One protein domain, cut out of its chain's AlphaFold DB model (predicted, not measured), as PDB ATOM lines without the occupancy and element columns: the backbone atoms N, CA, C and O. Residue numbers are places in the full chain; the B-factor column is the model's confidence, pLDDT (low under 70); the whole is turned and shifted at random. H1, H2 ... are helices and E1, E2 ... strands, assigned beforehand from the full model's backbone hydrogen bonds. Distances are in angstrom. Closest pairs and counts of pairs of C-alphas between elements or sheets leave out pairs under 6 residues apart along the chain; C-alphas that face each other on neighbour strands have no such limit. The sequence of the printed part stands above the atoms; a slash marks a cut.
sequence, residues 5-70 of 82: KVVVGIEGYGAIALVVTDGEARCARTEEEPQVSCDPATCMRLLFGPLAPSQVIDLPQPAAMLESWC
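Overview. This is residues 5 to 70 of the 82 residues of an uncharacterized protein of marine metagenome (UniProt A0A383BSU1). A twisted wall of four strands makes one part of this domain, and a small group of three helices makes the other: H1 stands over the E1 and E4 half of the sheet, H3 grazes the sheet, and H2 sits farther out, touching both H1 and H3. The printed part has 66 residues, with four named strands and three named helices that follow along the chain in the order E1 E2 E3 E4 H1 H2 H3. The mixed sheet runs E3 E2 E1 E4, and the class is mixed, helices and strands. The whole is compact, with a radius of gyration of the C-alphas of 11.0 A and spans of 28 by 26 by 20 A.

Arrangement. E1, residues 5 to 10, E2, residues 14 to 21, and E3, residues 24 to 30, form a meander, each strand the antiparallel neighbour of the one before. N 8 and O 16 are 2.9 A apart between E1 and E2, a hairpin; N 19 and O 26 are 2.9 A apart between E2 and E3, also a hairpin. E4, residues 36 to 38, is parallel to E1, with N 9 and O 36 2.8 A apart. H1, residues 40 to 48, stands up from the sheet at 45 degrees, over E4 and only just over E1, on which 3 of its C-alphas fall. H2, residues 53 to 56, touches H1, the closest C-alphas being those of Leu 46 and Pro 53, 5.2 A apart. H3, residues 66 to 69, only just touches H2, with 3 pairs of C-alphas within 8 A, the closest being Pro 53 and Glu 67 at 5.6 A. Every O i to N i+4 pair is within hydrogen-bond range in H1; H2 and H3 are too short for such a pair.

Along the chain. E1 begins at C-alpha 5 (29.161, 23.489, 36.372). E2 measures 23.0 A from first to last C-alpha, E3 18.4 A, E1 16.1 A and H1 11.7 A. H3 ends at C-alpha 69 (18.659, 21.984, 34.373).

Size, cuts and confidence. The C-alphas farthest apart, those of Gly 12 and Asp 22, are 31.6 A apart. The printed part has no cut, no link is long, and no printed residue is under 70 in pLDDT.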
ATOM      1  N   LYS A   5      29.086  22.167  35.760       97.19
ATOM      2  CA  LYS A   5      29.161  23.489  36.372       97.19
ATOM      3  C   LYS A   5      28.888  24.583  35.346       97.19
ATOM      4  O   LYS A   5      29.514  24.608  34.288       97.19
ATOM      5  N   VAL A   6      28.023  25.525  35.708       97.88
ATOM      6  CA  VAL A   6      27.804  26.765  34.956       97.88
ATOM      7  C   VAL A   6      27.902  27.952  35.905       97.88
ATOM      8  O   VAL A   6      27.227  27.990  36.933       97.88
ATOM      9  N   VAL A   7      28.740  28.922  35.560       98.50
ATOM     10  CA  VAL A   7      28.847  30.217  36.229       98.50
ATOM     11  C   VAL A   7      27.976  31.226  35.487       98.50
ATOM     12  O   VAL A   7      28.176  31.481  34.298       98.50
ATOM     13  N   VAL A   8      27.002  31.790  36.199       98.06
ATOM     14  CA  VAL A   8      26.042  32.773  35.683       98.06
ATOM     15  C   VAL A   8      26.343  34.130  36.305       98.06
ATOM     16  O   VAL A   8      26.348  34.271  37.528       98.06
ATOM     17  N   GLY A   9      26.584  35.128  35.463       98.50
ATOM     18  CA  GLY A   9      26.716  36.525  35.854       98.50
ATOM     19  C   GLY A   9      25.351  37.204  35.925       98.50
ATOM     20  O   GLY A   9      24.539  37.078  35.010       98.50
ATOM     21  N   ILE A  10      25.108  37.938  37.006       98.25
ATOM     22  CA  ILE A  10      23.889  38.715  37.226       98.25
ATOM     23  C   ILE A  10      24.292  40.177  37.411       98.25
ATOM     24  O   ILE A  10      25.015  40.525  38.357       98.25
ATOM     25  N   GLU A  11      23.820  41.042  36.517       98.19
ATOM     26  CA  GLU A  11      24.128  42.473  36.562       98.19
ATOM     27  C   GLU A  11      23.757  43.084  37.923       98.19
ATOM     28  O   GLU A  11      22.655  42.901  38.441       98.19
ATOM     29  N   GLY A  12      24.708  43.800  38.531       97.06
ATOM     30  CA  GLY A  12      24.532  44.431  39.842       97.06
ATOM     31  C   GLY A  12      24.627  43.492  41.054       97.06
ATOM     32  O   GLY A  12      24.605  43.982  42.182       97.06
ATOM     33  N   TYR A  13      24.777  42.178  40.860       97.44
ATOM     34  CA  TYR A  13      24.893  41.194  41.949       97.44
ATOM     35  C   TYR A  13      26.243  40.449  41.964       97.44
ATOM     36  O   TYR A  13      26.772  40.124  43.036       97.44
ATOM     37  N   GLY A  14      26.827  40.213  40.787       97.88
ATOM     38  CA  GLY A  14      28.058  39.436  40.604       97.88
ATOM     39  C   GLY A  14      27.769  38.071  39.981       97.88
ATOM     40  O   GLY A  14      26.787  37.929  39.256       97.88
ATOM     41  N   ALA A  15      28.604  37.068  40.253       98.38
ATOM     42  CA  ALA A  15      28.464  35.737  39.668       98.38
ATOM     43  C   ALA A  15      28.044  34.672  40.690       98.38
ATOM     44  O   ALA A  15      28.403  34.727  41.872       98.38
ATOM     45  N   ILE A  16      27.293  33.678  40.214       98.25
ATOM     46  CA  ILE A  16      26.959  32.457  40.952       98.25
ATOM     47  C   ILE A  16      27.442  31.228  40.188       98.25
ATOM     48  O   ILE A  16      27.292  31.145  38.974       98.25
ATOM     49  N   ALA A  17      28.003  30.257  40.903       98.31
ATOM     50  CA  ALA A  17      28.336  28.944  40.375       98.31
ATOM     51  C   ALA A  17      27.207  27.965  40.699       98.31
ATOM     52  O   ALA A  17      26.942  27.689  41.872       98.31
ATOM     53  N   LEU A  18      26.585  27.424  39.657       97.06
ATOM     54  CA  LEU A  18      25.653  26.306  39.726       97.06
ATOM     55  C   LEU A  18      26.428  25.023  39.451       97.06
ATOM     56  O   LEU A  18      27.080  24.913  38.411       97.06
ATOM     57  N   VAL A  19      26.381  24.071  40.378       97.00
ATOM     58  CA  VAL A  19      27.092  22.793  40.275       97.00
ATOM     59  C   VAL A  19      26.113  21.655  40.511       97.00
ATOM     60  O   VAL A  19      25.430  21.643  41.533       97.00
ATOM     61  N   VAL A  20      26.074  20.698  39.587       95.06
ATOM     62  CA  VAL A  20      25.347  19.433  39.735       95.06
ATOM     63  C   VAL A  20      26.363  18.299  39.726       95.06
ATOM     64  O   VAL A  20      27.100  18.133  38.753       95.06
ATOM     65  N   THR A  21      26.446  17.532  40.807       95.50
ATOM     66  CA  THR A  21      27.393  16.411  40.952       95.50
ATOM     67  C   THR A  21      26.804  15.385  41.910       95.50
ATOM     68  O   THR A  21      26.210  15.778  42.914       95.50
ATOM     69  N   ASP A  22      26.915  14.094  41.595       92.62
ATOM     70  CA  ASP A  22      26.405  12.990  42.423       92.62
ATOM     71  C   ASP A  22      24.902  13.109  42.753       92.62
ATOM     72  O   ASP A  22      24.421  12.685  43.801       92.62
ATOM     73  N   GLY A  23      24.133  13.717  41.843       86.44
ATOM     74  CA  GLY A  23      22.699  13.959  42.028       86.44
ATOM     75  C   GLY A  23      22.350  15.100  42.992       86.44
ATOM     76  O   GLY A  23      21.166  15.355  43.208       86.44
ATOM     77  N   GLU A  24      23.337  15.818  43.528       89.62
ATOM     78  CA  GLU A  24      23.137  17.026  44.329       89.62
ATOM     79  C   GLU A  24      23.321  18.289  43.482       89.62
ATOM     80  O   GLU A  24      24.210  18.356  42.632       89.62
ATOM     81  N   ALA A  25      22.513  19.316  43.753       91.56
ATOM     82  CA  ALA A  25      22.678  20.650  43.184       91.56
ATOM     83  C   ALA A  25      23.181  21.627  44.255       91.56
ATOM     84  O   ALA A  25      22.676  21.654  45.379       91.56
ATOM     85  N   ARG A  26      24.169  22.452  43.904       95.38
ATOM     86  CA  ARG A  26      24.749  23.486  44.768       95.38
ATOM     87  C   ARG A  26      24.795  24.816  44.029       95.38
ATOM     88  O   ARG A  26      25.086  24.857  42.838       95.38
ATOM     89  N   CYS A  27      24.539  25.895  44.758       95.94
ATOM     90  CA  CYS A  27      24.633  27.262  44.262       95.94
ATOM     91  C   CYS A  27      25.402  28.114  45.273       95.94
ATOM     92  O   CYS A  27      25.052  28.141  46.452       95.94
ATOM     93  N   ALA A  28      26.437  28.817  44.821       97.56
ATOM     94  CA  ALA A  28      27.213  29.730  45.657       97.56
ATOM     95  C   ALA A  28      27.680  30.944  44.852       97.56
ATOM     96  O   ALA A  28      27.882  30.843  43.643       97.56
ATOM     97  N   ARG A  29      27.891  32.085  45.520       98.12
ATOM     98  CA  ARG A  29      28.585  33.225  44.903       98.12
ATOM     99  C   ARG A  29      30.023  32.836  44.565       98.12
ATOM    100  O   ARG A  29      30.644  32.075  45.306       98.12
ATOM    101  N   THR A  30      30.536  33.365  43.463       98.44
ATOM    102  CA  THR A  30      31.902  33.116  42.991       98.44
ATOM    103  C   THR A  30      32.489  34.372  42.348       98.44
ATOM    104  O   THR A  30      31.749  35.264  41.937       98.44
ATOM    105  N   GLU A  31      33.816  34.416  42.260       98.00
ATOM    106  CA  GLU A  31      34.591  35.432  41.527       98.00
ATOM    107  C   GLU A  31      35.091  34.892  40.170       98.00
ATOM    108  O   GLU A  31      35.884  35.534  39.485       98.00
ATOM    109  N   GLU A  32      34.680  33.679  39.791       98.12
ATOM    110  CA  GLU A  32      34.994  33.094  38.486       98.12
ATOM    111  C   GLU A  32      34.318  33.850  37.337       98.12
ATOM    112  O   GLU A  32      33.238  34.423  37.496       98.12
ATOM    113  N   GLU A  33      34.940  33.807  36.157       98.00
ATOM    114  CA  GLU A  33      34.389  34.442  34.963       98.00
ATOM    115  C   GLU A  33      33.068  33.763  34.549       98.00
ATOM    116  O   GLU A  33      33.018  32.534  34.412       98.00
ATOM    117  N   PRO A  34      31.983  34.534  34.355       98.12
ATOM    118  CA  PRO A  34      30.698  33.970  33.983       98.12
ATOM    119  C   PRO A  34      30.706  33.451  32.545       98.12
ATOM    120  O   PRO A  34      31.128  34.131  31.614       98.12
ATOM    121  N   GLN A  35      30.144  32.260  32.351       98.31
ATOM    122  CA  GLN A  35      29.942  31.665  31.026       98.31
ATOM    123  C   GLN A  35      28.760  32.295  30.282       98.31
ATOM    124  O   GLN A  35      28.714  32.268  29.056       98.31
ATOM    125  N   VAL A  36      27.802  32.849  31.022       97.44
ATOM    126  CA  VAL A  36      26.672  33.629  30.511       97.44
ATOM    127  C   VAL A  36      26.366  34.735  31.513       97.44
ATOM    128  O   VAL A  36      26.460  34.510  32.719       97.44
ATOM    129  N   SER A  37      26.018  35.928  31.036       97.75
ATOM    130  CA  SER A  37      25.624  37.054  31.888       97.75
ATOM    131  C   SER A  37      24.296  37.642  31.432       97.75
ATOM    132  O   SER A  37      24.039  37.719  30.230       97.75
ATOM    133  N   CYS A  38      23.456  38.041  32.383       97.94
ATOM    134  CA  CYS A  38      22.152  38.640  32.121       97.94
ATOM    135  C   CYS A  38      21.757  39.675  33.182       97.94
ATOM    136  O   CYS A  38      22.270  39.684  34.305       97.94
ATOM    137  N   ASP A  39      20.786  40.523  32.835       98.38
ATOM    138  CA  ASP A  39      20.077  41.340  33.815       98.38
ATOM    139  C   ASP A  39      19.257  40.455  34.784       98.38
ATOM    140  O   ASP A  39      18.881  39.325  34.433       98.38
ATOM    141  N   PRO A  40      18.915  40.947  35.992       97.38
ATOM    142  CA  PRO A  40      18.187  40.158  36.983       97.38
ATOM    143  C   PRO A  40      16.862  39.568  36.484       97.38
ATOM    144  O   PRO A  40      16.515  38.439  36.836       97.38
ATOM    145  N   ALA A  41      16.106  40.294  35.658       96.44
ATOM    146  CA  ALA A  41      14.815  39.823  35.170       96.44
ATOM    147  C   ALA A  41      14.988  38.702  34.135       96.44
ATOM    148  O   ALA A  41      14.221  37.736  34.127       96.44
ATOM    149  N   THR A  42      15.988  38.807  33.264       97.00
ATOM    150  CA  THR A  42      16.360  37.753  32.313       97.00
ATOM    151  C   THR A  42      16.886  36.523  33.046       97.00
ATOM    152  O   THR A  42      16.426  35.419  32.760       97.00
ATOM    153  N   CYS A  43      17.731  36.686  34.068       95.94
ATOM    154  CA  CYS A  43      18.231  35.560  34.856       95.94
ATOM    155  C   CYS A  43      17.111  34.826  35.623       95.94
ATOM    156  O   CYS A  43      17.117  33.597  35.694       95.94
ATOM    157  N   MET A  44      16.094  35.538  36.129       93.38
ATOM    158  CA  MET A  44      14.914  34.897  36.733       93.38
ATOM    159  C   MET A  44      14.149  34.022  35.732       93.38
ATOM    160  O   MET A  44      13.738  32.914  36.071       93.38
ATOM    161  N   ARG A  45      13.974  34.491  34.491       94.19
ATOM    162  CA  ARG A  45      13.325  33.708  33.424       94.19
ATOM    163  C   ARG A  45      14.185  32.527  32.986       94.19
ATOM    164  O   ARG A  45      13.641  31.463  32.728       94.19
ATOM    165  N   LEU A  46      15.500  32.716  32.933       94.62
ATOM    166  CA  LEU A  46      16.475  31.697  32.556       94.62
ATOM    167  C   LEU A  46      16.479  30.519  33.540       94.62
ATOM    168  O   LEU A  46      16.460  29.370  33.118       94.62
ATOM    169  N   LEU A  47      16.508  30.811  34.845       93.06
ATOM    170  CA  LEU A  47      16.697  29.800  35.891       93.06
ATOM    171  C   LEU A  47      15.382  29.222  36.425       93.06
ATOM    172  O   LEU A  47      15.334  28.053  36.803       93.06
ATOM    173  N   PHE A  48      14.321  30.030  36.458       89.81
ATOM    174  CA  PHE A  48      13.050  29.673  37.100       89.81
ATOM    175  C   PHE A  48      11.841  29.793  36.170       89.81
ATOM    176  O   PHE A  48      10.704  29.591  36.600       89.81
ATOM    177  N   GLY A  49      12.056  30.142  34.901       89.88
ATOM    178  CA  GLY A  49      10.990  30.228  33.918       89.88
ATOM    179  C   GLY A  49      10.554  28.860  33.382       89.88
ATOM    180  O   GLY A  49      11.264  27.860  33.516       89.88
ATOM    181  N   PRO A  50       9.377  28.818  32.735       89.62
ATOM    182  CA  PRO A  50       8.872  27.618  32.071       89.62
ATOM    183  C   PRO A  50       9.479  27.402  30.675       89.62
ATOM    184  O   PRO A  50       9.276  26.350  30.077       89.62
ATOM    185  N   LEU A  51      10.150  28.419  30.123       92.06
ATOM    186  CA  LEU A  51      10.786  28.358  28.811       92.06
ATOM    187  C   LEU A  51      12.178  27.744  28.922       92.06
ATOM    188  O   LEU A  51      12.853  27.916  29.937       92.06
ATOM    189  N   ALA A  52      12.613  27.076  27.857       92.75
ATOM    190  CA  ALA A  52      13.985  26.606  27.765       92.75
ATOM    191  C   ALA A  52      14.965  27.805  27.718       92.75
ATOM    192  O   ALA A  52      14.631  28.842  27.138       92.75
ATOM    193  N   PRO A  53      16.171  27.697  28.295       95.38
ATOM    194  CA  PRO A  53      17.193  28.736  28.335       95.38
ATOM    195  C   PRO A  53      17.508  29.394  26.992       95.38
ATOM    196  O   PRO A  53      17.515  30.623  26.919       95.38
ATOM    197  N   SER A  54      17.661  28.616  25.921       96.38
ATOM    198  CA  SER A  54      17.849  29.116  24.545       96.38
ATOM    199  C   SER A  54      16.668  29.920  24.000       96.38
ATOM    200  O   SER A  54      16.815  30.647  23.022       96.38
ATOM    201  N   GLN A  55      15.485  29.809  24.607       95.88
ATOM    202  CA  GLN A  55      14.318  30.629  24.267       95.88
ATOM    203  C   GLN A  55      14.259  31.927  25.081       95.88
ATOM    204  O   GLN A  55      13.452  32.803  24.769       95.88
ATOM    205  N   VAL A  56      15.074  32.051  26.131       96.25
ATOM    206  CA  VAL A  56      15.186  33.255  26.965       96.25
ATOM    207  C   VAL A  56      16.326  34.147  26.473       96.25
ATOM    208  O   VAL A  56      16.163  35.365  26.419       96.25
ATOM    209  N   ILE A  57      17.464  33.555  26.108       96.50
ATOM    210  CA  ILE A  57      18.663  34.255  25.633       96.50
ATOM    211  C   ILE A  57      19.405  33.396  24.600       96.50
ATOM    212  O   ILE A  57      19.250  32.178  24.582       96.50
ATOM    213  N   ASP A  58      20.238  34.024  23.765       95.62
ATOM    214  CA  ASP A  58      21.217  33.305  22.944       95.62
ATOM    215  C   ASP A  58      22.239  32.613  23.861       95.62
ATOM    216  O   ASP A  58      23.142  33.246  24.415       95.62
ATOM    217  N   LEU A  59      22.008  31.326  24.121       95.69
ATOM    218  CA  LEU A  59      22.716  30.576  25.146       95.69
ATOM    219  C   LEU A  59      24.081  30.108  24.614       95.69
ATOM    220  O   LEU A  59      24.134  29.257  23.720       95.69
ATOM    221  N   PRO A  60      25.200  30.584  25.183       95.56
ATOM    222  CA  PRO A  60      26.517  30.181  24.720       95.56
ATOM    223  C   PRO A  60      26.787  28.713  25.081       95.56
ATOM    224  O   PRO A  60      26.373  28.223  26.133       95.56
ATOM    225  N   GLN A  61      27.543  28.009  24.230       94.75
ATOM    226  CA  GLN A  61      27.854  26.582  24.404       94.75
ATOM    227  C   GLN A  61      28.371  26.217  25.816       94.75
ATOM    228  O   GLN A  61      27.929  25.198  26.350       94.75
ATOM    229  N   PRO A  62      29.247  27.009  26.473       93.69
ATOM    230  CA  PRO A  62      29.719  26.694  27.825       93.69
ATOM    231  C   PRO A  62      28.626  26.723  28.905       93.69
ATOM    232  O   PRO A  62      28.851  26.208  29.998       93.69
ATOM    233  N   ALA A  63      27.465  27.316  28.615       95.88
ATOM    234  CA  ALA A  63      26.288  27.355  29.479       95.88
ATOM    235  C   ALA A  63      25.171  26.398  29.013       95.88
ATOM    236  O   ALA A  63      24.101  26.375  29.617       95.88
ATOM    237  N   ALA A  64      25.408  25.568  27.988       94.31
ATOM    238  CA  ALA A  64      24.402  24.673  27.404       94.31
ATOM    239  C   ALA A  64      23.810  23.658  28.397       94.31
ATOM    240  O   ALA A  64      22.702  23.175  28.189       94.31
ATOM    241  N   MET A  65      24.508  23.348  29.496       93.38
ATOM    242  CA  MET A  65      23.968  22.484  30.556       93.38
ATOM    243  C   MET A  65      22.698  23.060  31.185       93.38
ATOM    244  O   MET A  65      21.860  22.284  31.646       93.38
ATOM    245  N   LEU A  66      22.525  24.390  31.152       94.56
ATOM    246  CA  LEU A  66      21.309  25.035  31.630       94.56
ATOM    247  C   LEU A  66      20.072  24.467  30.936       94.56
ATOM    248  O   LEU A  66      19.083  24.280  31.623       94.56
ATOM    249  N   GLU A  67      20.141  24.075  29.658       93.44
ATOM    250  CA  GLU A  67      19.022  23.441  28.931       93.44
ATOM    251  C   GLU A  67      18.491  22.172  29.602       93.44
ATOM    252  O   GLU A  67      17.307  21.852  29.529       93.44
ATOM    253  N   SER A  68      19.377  21.414  30.253       90.69
ATOM    254  CA  SER A  68      18.994  20.203  30.978       90.69
ATOM    255  C   SER A  68      18.534  20.497  32.405       90.69
ATOM    256  O   SER A  68      17.941  19.610  33.027       90.69
ATOM    257  N   TRP A  69      18.892  21.652  32.966       91.56
ATOM    258  CA  TRP A  69      18.659  21.984  34.373       91.56
ATOM    259  C   TRP A  69      17.422  22.862  34.569       91.56
ATOM    260  O   TRP A  69      16.685  22.676  35.532       91.56
ATOM    261  N   CYS A  70      17.199  23.781  33.640       88.81
ATOM    262  CA  CYS A  70      16.117  24.749  33.574       88.81
ATOM    263  C   CYS A  70      15.576  24.573  32.151       88.81
ATOM    264  O   CYS A  70      16.339  24.773  31.223       88.81
TER     265      CYS A  70